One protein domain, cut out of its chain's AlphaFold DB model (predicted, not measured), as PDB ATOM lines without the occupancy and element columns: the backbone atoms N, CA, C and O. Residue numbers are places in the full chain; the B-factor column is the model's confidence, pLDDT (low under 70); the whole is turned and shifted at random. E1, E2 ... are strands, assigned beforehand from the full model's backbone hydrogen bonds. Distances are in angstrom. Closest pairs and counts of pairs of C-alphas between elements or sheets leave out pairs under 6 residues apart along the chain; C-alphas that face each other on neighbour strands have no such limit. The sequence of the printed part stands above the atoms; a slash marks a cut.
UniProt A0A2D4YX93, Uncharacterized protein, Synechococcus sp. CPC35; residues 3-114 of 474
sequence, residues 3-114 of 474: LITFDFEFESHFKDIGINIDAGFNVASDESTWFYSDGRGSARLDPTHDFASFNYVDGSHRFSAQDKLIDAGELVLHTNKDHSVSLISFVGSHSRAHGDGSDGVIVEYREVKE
ATOM      1  N   LEU A   3      16.448   3.594  37.858       86.75
ATOM      2  CA  LEU A   3      17.680   4.191  38.356       86.75
ATOM      3  C   LEU A   3      18.849   3.523  37.636       86.75
ATOM      4  O   LEU A   3      18.895   2.297  37.529       86.75
ATOM      5  N   ILE A   4      19.772   4.323  37.126       88.38
ATOM      6  CA  ILE A   4      20.896   3.862  36.320       88.38
ATOM      7  C   ILE A   4      22.169   4.483  36.847       88.38
ATOM      8  O   ILE A   4      22.218   5.683  37.099       88.38
ATOM      9  N   THR A   5      23.212   3.664  36.939       89.25
ATOM     10  CA  THR A   5      24.560   4.113  37.278       89.25
ATOM     11  C   THR A   5      25.459   3.968  36.059       89.25
ATOM     12  O   THR A   5      25.628   2.868  35.542       89.25
ATOM     13  N   PHE A   6      26.039   5.078  35.615       88.88
ATOM     14  CA  PHE A   6      27.085   5.110  34.601       88.88
ATOM     15  C   PHE A   6      28.446   5.163  35.280       88.88
ATOM     16  O   PHE A   6      28.663   5.988  36.166       88.88
ATOM     17  N   ASP A   7      29.367   4.323  34.821       85.31
ATOM     18  CA  ASP A   7      30.781   4.380  35.188       85.31
ATOM     19  C   ASP A   7      31.566   4.880  33.980       85.31
ATOM     20  O   ASP A   7      31.656   4.183  32.965       85.31
ATOM     21  N   PHE A   8      32.151   6.072  34.084       86.50
ATOM     22  CA  PHE A   8      32.794   6.747  32.957       86.50
ATOM     23  C   PHE A   8      34.057   6.047  32.446       86.50
ATOM     24  O   PHE A   8      34.538   6.377  31.360       86.50
ATOM     25  N   GLU A   9      34.580   5.037  33.146       74.06
ATOM     26  CA  GLU A   9      35.611   4.159  32.579       74.06
ATOM     27  C   GLU A   9      35.077   3.268  31.444       74.06
ATOM     28  O   GLU A   9      35.837   2.847  30.557       74.06
ATOM     29  N   PHE A  10      33.773   2.992  31.446       69.62
ATOM     30  CA  PHE A  10      33.140   1.990  30.589       69.62
ATOM     31  C   PHE A  10      31.979   2.546  29.764       69.62
ATOM     32  O   PHE A  10      31.773   2.108  28.625       69.62
ATOM     33  N   GLU A  11      31.217   3.471  30.333       85.31
ATOM     34  CA  GLU A  11      29.911   3.919  29.865       85.31
ATOM     35  C   GLU A  11      29.779   5.411  30.134       85.31
ATOM     36  O   GLU A  11      29.792   5.859  31.276       85.31
ATOM     37  N   SER A  12      29.641   6.186  29.068       90.25
ATOM     38  CA  SER A  12      29.475   7.632  29.166       90.25
ATOM     39  C   SER A  12      28.275   8.127  28.366       90.25
ATOM     40  O   SER A  12      28.082   9.328  28.272       90.25
ATOM     41  N   HIS A  13      27.479   7.238  27.768       92.38
ATOM     42  CA  HIS A  13      26.263   7.571  27.023       92.38
ATOM     43  C   HIS A  13      25.150   6.568  27.311       92.38
ATOM     44  O   HIS A  13      25.422   5.392  27.522       92.38
ATOM     45  N   PHE A  14      23.885   6.970  27.203       90.00
ATOM     46  CA  PHE A  14      22.757   6.031  27.332       90.00
ATOM     47  C   PHE A  14      22.797   4.897  26.304       90.00
ATOM     48  O   PHE A  14      22.531   3.743  26.642       90.00
ATOM     49  N   LYS A  15      23.222   5.207  25.072       84.06
ATOM     50  CA  LYS A  15      23.448   4.208  24.018       84.06
ATOM     51  C   LYS A  15      24.515   3.187  24.382       84.06
ATOM     52  O   LYS A  15      24.553   2.132  23.758       84.06
ATOM     53  N   ASP A  16      25.390   3.496  25.350       79.50
ATOM     54  CA  ASP A  16      26.255   2.474  25.892       79.50
ATOM     55  C   ASP A  16      25.346   1.382  26.452       79.50
ATOM     56  O   ASP A  16      25.253   0.330  25.856       79.50
ATOM     57  N   ILE A  17      24.559   1.613  27.480       76.44
ATOM     58  CA  ILE A  17      23.734   0.566  28.111       76.44
ATOM     59  C   ILE A  17      22.449   0.174  27.347       76.44
ATOM     60  O   ILE A  17      21.493  -0.303  27.950       76.44
ATOM     61  N   GLY A  18      22.398   0.373  26.025       75.12
ATOM     62  CA  GLY A  18      21.272  -0.053  25.184       75.12
ATOM     63  C   GLY A  18      20.004   0.795  25.323       75.12
ATOM     64  O   GLY A  18      18.928   0.365  24.912       75.12
ATOM     65  N   ILE A  19      20.106   1.999  25.887       84.19
ATOM     66  CA  ILE A  19      18.967   2.906  26.053       84.19
ATOM     67  C   ILE A  19      18.943   3.911  24.910       84.19
ATOM     68  O   ILE A  19      19.943   4.575  24.629       84.19
ATOM     69  N   ASN A  20      17.778   4.045  24.274       84.12
ATOM     70  CA  ASN A  20      17.552   4.956  23.154       84.12
ATOM     71  C   ASN A  20      17.387   6.412  23.625       84.12
ATOM     72  O   ASN A  20      16.311   6.999  23.526       84.12
ATOM     73  N   ILE A  21      18.454   6.969  24.195       91.19
ATOM     74  CA  ILE A  21      18.578   8.391  24.503       91.19
ATOM     75  C   ILE A  21      19.876   8.896  23.876       91.19
ATOM     76  O   ILE A  21      20.957   8.370  24.148       91.19
ATOM     77  N   ASP A  22      19.782   9.922  23.033       90.75
ATOM     78  CA  ASP A  22      20.917  10.490  22.295       90.75
ATOM     79  C   ASP A  22      21.711  11.481  23.170       90.75
ATOM     80  O   ASP A  22      21.906  12.643  22.812       90.75
ATOM     81  N   ALA A  23      22.155  11.036  24.347       94.44
ATOM     82  CA  ALA A  23      22.887  11.872  25.288       94.44
ATOM     83  C   ALA A  23      24.067  11.152  25.944       94.44
ATOM     84  O   ALA A  23      24.079   9.924  26.109       94.44
ATOM     85  N   GLY A  24      25.042  11.961  26.345       94.62
ATOM     86  CA  GLY A  24      26.274  11.554  26.989       94.62
ATOM     87  C   GLY A  24      26.617  12.379  28.219       94.62
ATOM     88  O   GLY A  24      25.971  13.374  28.552       94.62
ATOM     89  N   PHE A  25      27.671  11.941  28.888       95.94
ATOM     90  CA  PHE A  25      28.116  12.445  30.167       95.94
ATOM     91  C   PHE A  25      29.638  12.489  30.250       95.94
ATOM     92  O   PHE A  25      30.336  11.730  29.572       95.94
ATOM     93  N   ASN A  26      30.153  13.342  31.131       93.88
ATOM     94  CA  ASN A  26      31.545  13.316  31.554       93.88
ATOM     95  C   ASN A  26      31.712  13.923  32.947       93.88
ATOM     96  O   ASN A  26      30.885  14.711  33.412       93.88
ATOM     97  N   VAL A  27      32.815  13.571  33.600       91.38
ATOM     98  CA  VAL A  27      33.145  14.025  34.946       91.38
ATOM     99  C   VAL A  27      33.353  15.540  34.985       91.38
ATOM    100  O   VAL A  27      34.012  16.112  34.110       91.38
ATOM    101  N   ALA A  28      32.806  16.192  36.011       92.69
ATOM    102  CA  ALA A  28      33.108  17.588  36.320       92.69
ATOM    103  C   ALA A  28      33.573  17.747  37.775       92.69
ATOM    104  O   ALA A  28      34.700  18.199  38.004       92.69
ATOM    105  N   SER A  29      32.748  17.327  38.738       93.50
ATOM    106  CA  SER A  29      33.072  17.262  40.167       93.50
ATOM    107  C   SER A  29      32.469  16.014  40.828       93.50
ATOM    108  O   SER A  29      31.967  15.132  40.139       93.50
ATOM    109  N   ASP A  30      32.563  15.928  42.150       91.56
ATOM    110  CA  ASP A  30      31.833  14.994  43.018       91.56
ATOM    111  C   ASP A  30      30.342  15.365  43.200       91.56
ATOM    112  O   ASP A  30      29.556  14.559  43.685       91.56
ATOM    113  N   GLU A  31      29.915  16.556  42.764       92.94
ATOM    114  CA  GLU A  31      28.513  17.011  42.841       92.94
ATOM    115  C   GLU A  31      27.888  17.334  41.471       92.94
ATOM    116  O   GLU A  31      26.668  17.480  41.369       92.94
ATOM    117  N   SER A  32      28.692  17.414  40.405       94.56
ATOM    118  CA  SER A  32      28.255  17.884  39.087       94.56
ATOM    119  C   SER A  32      28.792  17.018  37.944       94.56
ATOM    120  O   SER A  32      29.937  16.562  37.946       94.56
ATOM    121  N   THR A  33      27.986  16.870  36.893       96.25
ATOM    122  CA  THR A  33      28.299  16.113  35.672       96.25
ATOM    123  C   THR A  33      28.131  16.992  34.434       96.25
ATOM    124  O   THR A  33      27.143  17.712  34.290       96.25
ATOM    125  N   TRP A  34      29.072  16.924  33.492       96.44
ATOM    126  CA  TRP A  34      28.856  17.480  32.156       96.44
ATOM    127  C   TRP A  34      27.856  16.615  31.401       96.44
ATOM    128  O   TRP A  34      28.099  15.430  31.215       96.44
ATOM    129  N   PHE A  35      26.762  17.211  30.944       97.19
ATOM    130  CA  PHE A  35      25.761  16.596  30.088       97.19
ATOM    131  C   PHE A  35      25.937  17.063  28.644       97.19
ATOM    132  O   PHE A  35      25.852  18.263  28.350       97.19
ATOM    133  N   TYR A  36      26.141  16.100  27.755       95.38
ATOM    134  CA  TYR A  36      26.263  16.287  26.316       95.38
ATOM    135  C   TYR A  36      24.977  15.839  25.648       95.38
ATOM    136  O   TYR A  36      24.512  14.721  25.854       95.38
ATOM    137  N   SER A  37      24.391  16.704  24.830       89.81
ATOM    138  CA  SER A  37      23.162  16.369  24.114       89.81
ATOM    139  C   SER A  37      23.409  15.755  22.735       89.81
ATOM    140  O   SER A  37      22.470  15.698  21.956       89.81
ATOM    141  N   ASP A  38      24.648  15.368  22.403       84.25
ATOM    142  CA  ASP A  38      25.065  14.811  21.101       84.25
ATOM    143  C   ASP A  38      24.508  15.597  19.890       84.25
ATOM    144  O   ASP A  38      24.027  15.032  18.907       84.25
ATOM    145  N   GLY A  39      24.526  16.934  19.969       80.12
ATOM    146  CA  GLY A  39      23.991  17.816  18.921       80.12
ATOM    147  C   GLY A  39      22.459  17.903  18.873       80.12
ATOM    148  O   GLY A  39      21.901  18.518  17.968       80.12
ATOM    149  N   ARG A  40      21.755  17.307  19.840       87.88
ATOM    150  CA  ARG A  40      20.298  17.387  20.022       87.88
ATOM    151  C   ARG A  40      19.912  18.436  21.052       87.88
ATOM    152  O   ARG A  40      20.755  18.990  21.749       87.88
ATOM    153  N   GLY A  41      18.624  18.731  21.168       90.12
ATOM    154  CA  GLY A  41      18.110  19.703  22.121       90.12
ATOM    155  C   GLY A  41      18.117  19.199  23.564       90.12
ATOM    156  O   GLY A  41      17.668  18.100  23.869       90.12
ATOM    157  N   SER A  42      18.551  20.045  24.499       95.69
ATOM    158  CA  SER A  42      18.283  19.845  25.925       95.69
ATOM    159  C   SER A  42      17.923  21.135  26.658       95.69
ATOM    160  O   SER A  42      18.350  22.227  26.267       95.69
ATOM    161  N   ALA A  43      17.133  21.014  27.723       95.69
ATOM    162  CA  ALA A  43      16.640  22.121  28.538       95.69
ATOM    163  C   ALA A  43      16.697  21.755  30.026       95.69
ATOM    164  O   ALA A  43      16.204  20.699  30.413       95.69
ATOM    165  N   ARG A  44      17.262  22.629  30.869       94.88
ATOM    166  CA  ARG A  44      17.154  22.466  32.327       94.88
ATOM    167  C   ARG A  44      15.754  22.840  32.783       94.88
ATOM    168  O   ARG A  44      15.166  23.786  32.251       94.88
ATOM    169  N   LEU A  45      15.253  22.127  33.777       93.75
ATOM    170  CA  LEU A  45      14.036  22.499  34.475       93.75
ATOM    171  C   LEU A  45      14.363  23.325  35.716       93.75
ATOM    172  O   LEU A  45      15.459  23.256  36.263       93.75
ATOM    173  N   ASP A  46      13.390  24.125  36.143       83.25
ATOM    174  CA  ASP A  46      13.486  24.846  37.408       83.25
ATOM    175  C   ASP A  46      13.536  23.837  38.579       83.25
ATOM    176  O   ASP A  46      12.753  22.879  38.543       83.25
ATOM    177  N   PRO A  47      14.376  24.049  39.614       80.81
ATOM    178  CA  PRO A  47      14.515  23.145  40.765       80.81
ATOM    179  C   PRO A  47      13.221  22.864  41.544       80.81
ATOM    180  O   PRO A  47      13.185  21.969  42.381       80.81
ATOM    181  N   THR A  48      12.152  23.631  41.313       84.75
ATOM    182  CA  THR A  48      10.824  23.383  41.900       84.75
ATOM    183  C   THR A  48      10.071  22.212  41.267       84.75
ATOM    184  O   THR A  48       9.053  21.784  41.816       84.75
ATOM    185  N   HIS A  49      10.534  21.691  40.129       89.00
ATOM    186  CA  HIS A  49       9.930  20.530  39.486       89.00
ATOM    187  C   HIS A  49      10.380  19.232  40.151       89.00
ATOM    188  O   HIS A  49      11.562  19.012  40.388       89.00
ATOM    189  N   ASP A  50       9.422  18.341  40.380       91.81
ATOM    190  CA  ASP A  50       9.661  17.001  40.898       91.81
ATOM    191  C   ASP A  50       9.606  15.968  39.763       91.81
ATOM    192  O   ASP A  50       8.715  16.005  38.909       91.81
ATOM    193  N   PHE A  51      10.552  15.029  39.754       93.12
ATOM    194  CA  PHE A  51      10.712  14.069  38.660       93.12
ATOM    195  C   PHE A  51       9.480  13.172  38.478       93.12
ATOM    196  O   PHE A  51       9.068  12.910  37.341       93.12
ATOM    197  N   ALA A  52       8.850  12.739  39.574       91.50
ATOM    198  CA  ALA A  52       7.701  11.836  39.540       91.50
ATOM    199  C   ALA A  52       6.422  12.531  39.046       91.50
ATOM    200  O   ALA A  52       5.644  11.941  38.297       91.50
ATOM    201  N   SER A  53       6.215  13.788  39.437       92.50
ATOM    202  CA  SER A  53       4.999  14.559  39.141       92.50
ATOM    203  C   SER A  53       5.109  15.508  37.943       92.50
ATOM    204  O   SER A  53       4.105  16.103  37.542       92.50
ATOM    205  N   PHE A  54       6.296  15.640  37.343       94.44
ATOM    206  CA  PHE A  54       6.511  16.484  36.169       94.44
ATOM    207  C   PHE A  54       5.601  16.086  34.995       94.44
ATOM    208  O   PHE A  54       5.520  14.913  34.622       94.44
ATOM    209  N   ASN A  55       4.968  17.082  34.372       92.94
ATOM    210  CA  ASN A  55       4.144  16.914  33.179       92.94
ATOM    211  C   ASN A  55       4.710  17.768  32.048       92.94
ATOM    212  O   ASN A  55       4.759  18.993  32.155       92.94
ATOM    213  N   TYR A  56       5.118  17.114  30.963       94.44
ATOM    214  CA  TYR A  56       5.653  17.798  29.794       94.44
ATOM    215  C   TYR A  56       4.546  18.537  29.033       94.44
ATOM    216  O   TYR A  56       3.469  17.989  28.786       94.44
ATOM    217  N   VAL A  57       4.827  19.780  28.634       91.88
ATOM    218  CA  VAL A  57       3.936  20.592  27.795       91.88
ATOM    219  C   VAL A  57       4.703  21.048  26.559       91.88
ATOM    220  O   VAL A  57       5.693  21.779  26.661       91.88
ATOM    221  N   ASP A  58       4.231  20.630  25.384       86.69
ATOM    222  CA  ASP A  58       4.914  20.900  24.119       86.69
ATOM    223  C   ASP A  58       5.018  22.408  23.845       86.69
ATOM    224  O   ASP A  58       4.077  23.172  24.071       86.69
ATOM    225  N   GLY A  59       6.196  22.852  23.406       85.19
ATOM    226  CA  GLY A  59       6.487  24.266  23.145       85.19
ATOM    227  C   GLY A  59       6.693  25.151  24.384       85.19
ATOM    228  O   GLY A  59       7.012  26.329  24.229       85.19
ATOM    229  N   SER A  60       6.559  24.626  25.608       89.25
ATOM    230  CA  SER A  60       6.779  25.413  26.837       89.25
ATOM    231  C   SER A  60       8.246  25.481  27.290       89.25
ATOM    232  O   SER A  60       8.588  26.265  28.176       89.25
ATOM    233  N   HIS A  61       9.130  24.709  26.653       91.50
ATOM    234  CA  HIS A  61      10.536  24.574  27.029       91.50
ATOM    235  C   HIS A  61      11.467  25.052  25.912       91.50
ATOM    236  O   HIS A  61      11.199  24.861  24.726       91.50
ATOM    237  N   ARG A  62      12.585  25.678  26.293       90.94
ATOM    238  CA  ARG A  62      13.608  26.159  25.354       90.94
ATOM    239  C   ARG A  62      14.768  25.179  25.307       90.94
ATOM    240  O   ARG A  62      15.584  25.145  26.225       90.94
ATOM    241  N   PHE A  63      14.834  24.412  24.230       93.25
ATOM    242  CA  PHE A  63      15.911  23.466  23.990       93.25
ATOM    243  C   PHE A  63      17.129  24.152  23.367       93.25
ATOM    244  O   PHE A  63      17.010  25.099  22.592       93.25
ATOM    245  N   SER A  64      18.313  23.661  23.721       92.62
ATOM    246  CA  SER A  64      19.598  24.082  23.162       92.62
ATOM    247  C   SER A  64      20.520  22.875  23.036       92.62
ATOM    248  O   SER A  64      20.554  22.050  23.952       92.62
ATOM    249  N   ALA A  65      21.289  22.815  21.948       89.38
ATOM    250  CA  ALA A  65      22.300  21.785  21.703       89.38
ATOM    251  C   ALA A  65      23.638  22.020  22.418       89.38
ATOM    252  O   ALA A  65      24.604  21.308  22.184       89.38
ATOM    253  N   GLN A  66      23.707  23.036  23.277       90.88
ATOM    254  CA  GLN A  66      24.889  23.293  24.089       90.88
ATOM    255  C   GLN A  66      25.015  22.283  25.224       90.88
ATOM    256  O   GLN A  66      24.021  21.976  25.895       90.88
ATOM    257  N   ASP A  67      26.255  21.900  25.501       92.31
ATOM    258  CA  ASP A  67      26.651  21.145  26.684       92.31
ATOM    259  C   ASP A  67      26.270  21.895  27.965       92.31
ATOM    260  O   ASP A  67      26.277  23.132  28.024       92.31
ATOM    261  N   LYS A  68      25.914  21.151  29.012       94.88
ATOM    262  CA  LYS A  68      25.435  21.723  30.277       94.88
ATOM    263  C   LYS A  68      26.143  21.060  31.449       94.88
ATOM    264  O   LYS A  68      26.191  19.846  31.518       94.88
ATOM    265  N   LEU A  69      26.647  21.855  32.391       96.50
ATOM    266  CA  LEU A  69      27.131  21.353  33.681       96.50
ATOM    267  C   LEU A  69      25.952  21.180  34.644       96.50
ATOM    268  O   LEU A  69      25.399  22.190  35.074       96.50
ATOM    269  N   ILE A  70      25.541  19.951  34.917       96.31
ATOM    270  CA  ILE A  70      24.339  19.633  35.693       96.31
ATOM    271  C   ILE A  70      24.728  19.200  37.102       96.31
ATOM    272  O   ILE A  70      25.595  18.338  37.250       96.31
ATOM    273  N   ASP A  71      24.080  19.775  38.108       95.25
ATOM    274  CA  ASP A  71      24.308  19.420  39.511       95.25
ATOM    275  C   ASP A  71      23.408  18.251  39.941       95.25
ATOM    276  O   ASP A  71      22.319  18.037  39.396       95.25
ATOM    277  N   ALA A  72      23.843  17.493  40.947       91.31
ATOM    278  CA  ALA A  72      23.007  16.479  41.577       91.31
ATOM    279  C   ALA A  72      21.708  17.105  42.130       91.31
ATOM    280  O   ALA A  72      21.704  18.150  42.779       91.31
ATOM    281  N   GLY A  73      20.584  16.450  41.860       90.44
ATOM    282  CA  GLY A  73      19.224  16.911  42.121       90.44
ATOM    283  C   GLY A  73      18.575  17.673  40.961       90.44
ATOM    284  O   GLY A  73      17.361  17.872  40.992       90.44
ATOM    285  N   GLU A  74      19.318  18.083  39.928       95.75
ATOM    286  CA  GLU A  74      18.734  18.796  38.788       95.75
ATOM    287  C   GLU A  74      18.023  17.854  37.797       95.75
ATOM    288  O   GLU A  74      18.319  16.660  37.670       95.75
ATOM    289  N   LEU A  75      17.064  18.425  37.059       96.50
ATOM    290  CA  LEU A  75      16.312  17.740  36.014       96.50
ATOM    291  C   LEU A  75      16.569  18.387  34.653       96.50
ATOM    292  O   LEU A  75      16.571  19.612  34.499       96.50
ATOM    293  N   VAL A  76      16.707  17.541  33.639       97.19
ATOM    294  CA  VAL A  76      16.936  17.933  32.252       97.19
ATOM    295  C   VAL A  76      15.916  17.250  31.354       97.19
ATOM    296  O   VAL A  76      15.689  16.046  31.438       97.19
ATOM    297  N   LEU A  77      15.315  18.026  30.458       97.44
ATOM    298  CA  LEU A  77      14.635  17.501  29.284       97.44
ATOM    299  C   LEU A  77      15.639  17.336  28.151       97.44
ATOM    300  O   LEU A  77      16.430  18.244  27.884       97.44
ATOM    301  N   HIS A  78      15.554  16.219  27.444       96.81
ATOM    302  CA  HIS A  78      16.370  15.916  26.276       96.81
ATOM    303  C   HIS A  78      15.486  15.446  25.120       96.81
ATOM    304  O   HIS A  78      14.610  14.608  25.316       96.81
ATOM    305  N   THR A  79      15.704  15.995  23.926       93.62
ATOM    306  CA  THR A  79      15.039  15.567  22.686       93.62
ATOM    307  C   THR A  79      15.913  14.556  21.957       93.62
ATOM    308  O   THR A  79      17.062  14.878  21.656       93.62
ATOM    309  N   ASN A  80      15.363  13.402  21.601       89.44
ATOM    310  CA  ASN A  80      16.043  12.396  20.785       89.44
ATOM    311  C   ASN A  80      15.913  12.697  19.280       89.44
ATOM    312  O   ASN A  80      15.145  13.570  18.868       89.44
ATOM    313  N   LYS A  81      16.633  11.947  18.435       83.06
ATOM    314  CA  LYS A  81      16.543  12.030  16.957       83.06
ATOM    315  C   LYS A  81      15.143  11.797  16.389       83.06
ATOM    316  O   LYS A  81      14.815  12.334  15.337       83.06
ATOM    317  N   ASP A  82      14.339  10.978  17.054       77.81
ATOM    318  CA  ASP A  82      12.961  10.655  16.666       77.81
ATOM    319  C   ASP A  82      11.923  11.649  17.227       77.81
ATOM    320  O   ASP A  82      10.715  11.429  17.116       77.81
ATOM    321  N   HIS A  83      12.398  12.754  17.817       82.69
ATOM    322  CA  HIS A  83      11.615  13.803  18.477       82.69
ATOM    323  C   HIS A  83      10.838  13.352  19.719       82.69
ATOM    324  O   HIS A  83      10.039  14.135  20.249       82.69
ATOM    325  N   SER A  84      11.087  12.139  20.224       90.12
ATOM    326  CA  SER A  84      10.701  11.794  21.592       90.12
ATOM    327  C   SER A  84      11.447  12.693  22.581       90.12
ATOM    328  O   SER A  84      12.536  13.212  22.304       90.12
ATOM    329  N   VAL A  85      10.838  12.922  23.744       94.75
ATOM    330  CA  VAL A  85      11.441  13.726  24.814       94.75
ATOM    331  C   VAL A  85      11.579  12.867  26.049       94.75
ATOM    332  O   VAL A  85      10.597  12.321  26.549       94.75
ATOM    333  N   SER A  86      12.799  12.802  26.567       95.69
ATOM    334  CA  SER A  86      13.123  12.149  27.828       95.69
ATOM    335  C   SER A  86      13.315  13.185  28.926       95.69
ATOM    336  O   SER A  86      13.974  14.206  28.731       95.69
ATOM    337  N   LEU A  87      12.737  12.912  30.091       96.62
ATOM    338  CA  LEU A  87      13.062  13.583  31.340       96.62
ATOM    339  C   LEU A  87      14.150  12.775  32.041       96.62
ATOM    340  O   LEU A  87      13.981  11.573  32.234       96.62
ATOM    341  N   ILE A  88      15.231  13.440  32.432       96.75
ATOM    342  CA  ILE A  88      16.392  12.847  33.094       96.75
ATOM    343  C   ILE A  88      16.616  13.607  34.403       96.75
ATOM    344  O   ILE A  88      16.744  14.829  34.388       96.75
ATOM    345  N   SER A  89      16.649  12.901  35.528       95.81
ATOM    346  CA  SER A  89      17.053  13.436  36.828       95.81
ATOM    347  C   SER A  89      18.458  12.953  37.155       95.81
ATOM    348  O   SER A  89      18.747  11.765  37.024       95.81
ATOM    349  N   PHE A  90      19.323  13.871  37.569       95.81
ATOM    350  CA  PHE A  90      20.694  13.576  37.969       95.81
ATOM    351  C   PHE A  90      20.700  13.342  39.471       95.81
ATOM    352  O   PHE A  90      20.630  14.287  40.240       95.81
ATOM    353  N   VAL A  91      20.729  12.090  39.903       95.00
ATOM    354  CA  VAL A  91      20.619  11.732  41.324       95.00
ATOM    355  C   VAL A  91      21.939  11.959  42.057       95.00
ATOM    356  O   VAL A  91      21.933  12.390  43.207       95.00
ATOM    357  N   GLY A  92      23.068  11.699  41.396       92.75
ATOM    358  CA  GLY A  92      24.395  11.862  41.988       92.75
ATOM    359  C   GLY A  92      25.510  11.836  40.951       92.75
ATOM    360  O   GLY A  92      25.311  11.381  39.822       92.75
ATOM    361  N   SER A  93      26.688  12.314  41.344       94.44
ATOM    362  CA  SER A  93      27.911  12.280  40.545       94.44
ATOM    363  C   SER A  93      29.046  11.678  41.370       94.44
ATOM    364  O   SER A  93      29.025  11.751  42.594       94.44
ATOM    365  N   HIS A  94      30.001  11.044  40.697       91.25
ATOM    366  CA  HIS A  94      31.208  10.504  41.310       91.25
ATOM    367  C   HIS A  94      32.432  10.956  40.523       91.25
ATOM    368  O   HIS A  94      32.440  10.917  39.286       91.25
ATOM    369  N   SER A  95      33.485  11.350  41.237       90.75
ATOM    370  CA  SER A  95      34.771  11.695  40.653       90.75
ATOM    371  C   SER A  95      35.962  11.266  41.506       90.75
ATOM    372  O   SER A  95      36.231  11.800  42.586       90.75
ATOM    373  N   ARG A  96      36.808  10.402  40.942       83.31
ATOM    374  CA  ARG A  96      38.094  10.013  41.546       83.31
ATOM    375  C   ARG A  96      39.056  11.174  41.686       83.31
ATOM    376  O   ARG A  96      39.869  11.188  42.606       83.31
ATOM    377  N   ALA A  97      38.976  12.147  40.782       86.31
ATOM    378  CA  ALA A  97      39.790  13.352  40.872       86.31
ATOM    379  C   ALA A  97      39.451  14.187  42.121       86.31
ATOM    380  O   ALA A  97      40.329  14.893  42.621       86.31
ATOM    381  N   HIS A  98      38.222  14.070  42.634       85.62
ATOM    382  CA  HIS A  98      37.717  14.821  43.788       85.62
ATOM    383  C   HIS A  98      37.517  13.969  45.049       85.62
ATOM    384  O   HIS A  98      37.094  14.490  46.073       85.62
ATOM    385  N   GLY A  99      37.943  12.702  45.032       79.38
ATOM    386  CA  GLY A  99      38.053  11.868  46.233       79.38
ATOM    387  C   GLY A  99      37.115  10.665  46.294       79.38
ATOM    388  O   GLY A  99      37.189   9.918  47.271       79.38
ATOM    389  N   ASP A 100      36.297  10.433  45.267       81.75
ATOM    390  CA  ASP A 100      35.464   9.232  45.181       81.75
ATOM    391  C   ASP A 100      36.261   7.989  44.760       81.75
ATOM    392  O   ASP A 100      37.392   8.063  44.272       81.75
ATOM    393  N   GLY A 101      35.660   6.809  44.934       76.75
ATOM    394  CA  GLY A 101      36.243   5.536  44.495       76.75
ATOM    395  C   GLY A 101      36.153   5.288  42.982       76.75
ATOM    396  O   GLY A 101      36.917   4.481  42.446       76.75
ATOM    397  N   SER A 102      35.258   5.990  42.283       80.94
ATOM    398  CA  SER A 102      34.936   5.807  40.861       80.94
ATOM    399  C   SER A 102      34.589   7.139  40.180       80.94
ATOM    400  O   SER A 102      34.413   8.158  40.844       80.94
ATOM    401  N   ASP A 103      34.569   7.144  38.844       85.44
ATOM    402  CA  ASP A 103      34.053   8.265  38.053       85.44
ATOM    403  C   ASP A 103      32.696   7.851  37.473       85.44
ATOM    404  O   ASP A 103      32.592   6.773  36.887       85.44
ATOM    405  N   GLY A 104      31.658   8.675  37.608       91.75
ATOM    406  CA  GLY A 104      30.332   8.280  37.140       91.75
ATOM    407  C   GLY A 104      29.207   9.275  37.392       91.75
ATOM    408  O   GLY A 104      29.393  10.341  37.982       91.75
ATOM    409  N   VAL A 105      28.012   8.895  36.944       96.19
ATOM    410  CA  VAL A 105      26.761   9.612  37.221       96.19
ATOM    411  C   VAL A 105      25.637   8.620  37.473       96.19
ATOM    412  O   VAL A 105      25.525   7.595  36.799       96.19
ATOM    413  N   ILE A 106      24.793   8.940  38.443       94.94
ATOM    414  CA  ILE A 106      23.574   8.200  38.741       94.94
ATOM    415  C   ILE A 106      22.406   9.026  38.221       94.94
ATOM    416  O   ILE A 106      22.270  10.199  38.577       94.94
ATOM    417  N   VAL A 107      21.557   8.431  37.388       96.44
ATOM    418  CA  VAL A 107      20.395   9.109  36.810       96.44
ATOM    419  C   VAL A 107      19.129   8.277  36.928       96.44
ATOM    420  O   VAL A 107      19.158   7.050  36.879       96.44
ATOM    421  N   GLU A 108      17.995   8.958  37.010       95.31
ATOM    422  CA  GLU A 108      16.689   8.386  36.697       95.31
ATOM    423  C   GLU A 108      16.192   8.984  35.389       95.31
ATOM    424  O   GLU A 108      16.439  10.154  35.094       95.31
ATOM    425  N   TYR A 109      15.461   8.204  34.598       95.19
ATOM    426  CA  TYR A 109      14.878   8.721  33.367       95.19
ATOM    427  C   TYR A 109      13.500   8.131  33.080       95.19
ATOM    428  O   TYR A 109      13.131   7.053  33.560       95.19
ATOM    429  N   ARG A 110      12.719   8.878  32.301       93.56
ATOM    430  CA  ARG A 110      11.473   8.410  31.695       93.56
ATOM    431  C   ARG A 110      11.159   9.211  30.445       93.56
ATOM    432  O   ARG A 110      11.443  10.405  30.374       93.56
ATOM    433  N   GLU A 111      10.522   8.560  29.487       93.50
ATOM    434  CA  GLU A 111       9.957   9.254  28.341       93.50
ATOM    435  C   GLU A 111       8.743  10.087  28.785       93.50
ATOM    436  O   GLU A 111       7.910   9.640  29.579       93.50
ATOM    437  N   VAL A 112       8.674  11.332  28.317       94.19
ATOM    438  CA  VAL A 112       7.588  12.286  28.602       94.19
ATOM    439  C   VAL A 112       6.883  12.781  27.338       94.19
ATOM    440  O   VAL A 112       5.844  13.436  27.432       94.19
ATOM    441  N   LYS A 113       7.419  12.448  26.163       91.56
ATOM    442  CA  LYS A 113       6.777  12.584  24.856       91.56
ATOM    443  C   LYS A 113       7.204  11.391  24.013       91.56
ATOM    444  O   LYS A 113       8.401  11.236  23.781       91.56
ATOM    445  N   GLU A 114       6.238  10.594  23.570       86.12
ATOM    446  CA  GLU A 114       6.491   9.472  22.666       86.12
ATOM    447  C   GLU A 114       7.096   9.955  21.345       86.12
ATOM    448  O   GLU A 114       6.838  11.079  20.892       86.12
TER     449      GLU A 114
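What this domain is: This is residues 3 to 114 of the 474 residues of an uncharacterized protein of Synechococcus sp. CPC35 (UniProt A0A2D4YX93). This is a small sandwich of two antiparallel sheets partly face to face: a twisted larger sheet, in the order E1 E8 E7 E6 E4, and a smaller sheet, E2 E3 E5, over one face of it. Two long unnamed stretches, residues 8 to 23 and 45 to 67, lead from one sheet to the other. The printed part has 112 residues, with no named helix and eight strands, E1 to E8 along the chain; the class is all strand, though under half of the residues, 46, are in named elements. It is compact, with a radius of gyration of the C-alphas of 13.2 A and spans of 41 by 29 by 24 A.

How they stand to each other: Start at edge strand E1, residues 3 to 7: its N 4 is 2.8 A from O 107 of antiparallel E8, residues 104 to 113, within hydrogen-bond range. E7, residues 85 to 94, bends by 61 degrees at residue 91 and forms a hairpin with E8, N 89 to O 108 being 2.8 A. E6, residues 75 to 79, begins a meander, each strand the antiparallel neighbour of the one before, through E7 to E8; N 78 and O 86 are 2.9 A apart. E4, residues 42 to 44, is the other edge strand, with N 43 2.9 A from O 77. In the second sheet, E2, residues 24 to 27, and E3, residues 32 to 36, form a hairpin, N 26 to O 34 being 2.9 A; E5, residues 68 to 71, is antiparallel to E3, with N 33 and O 70 2.8 A apart. The sheets' facing parts are 7.4 A apart, centre to centre, their strands at 38 degrees; the closest C-alphas of E3 and E7, Ser 32 and Ser 93, are 5.8 A apart.

Where its parts are: Find C-alpha 3 at (17.680, 4.191, 38.356), where E1 begins its 13.5 A. E7 runs 25.9 A from C-alpha 85, and E8 runs 26.9 A to C-alpha 113 at (6.777, 12.584, 24.856).

The domain as a whole: The farthest C-alphas, Gly 59 and Gly 101, are 41.1 A apart. The printed part has no cut; the links E1 to E2 and E4 to E5 are long. Mean pLDDT of the printed part is 90.2, with residue 10 under 70.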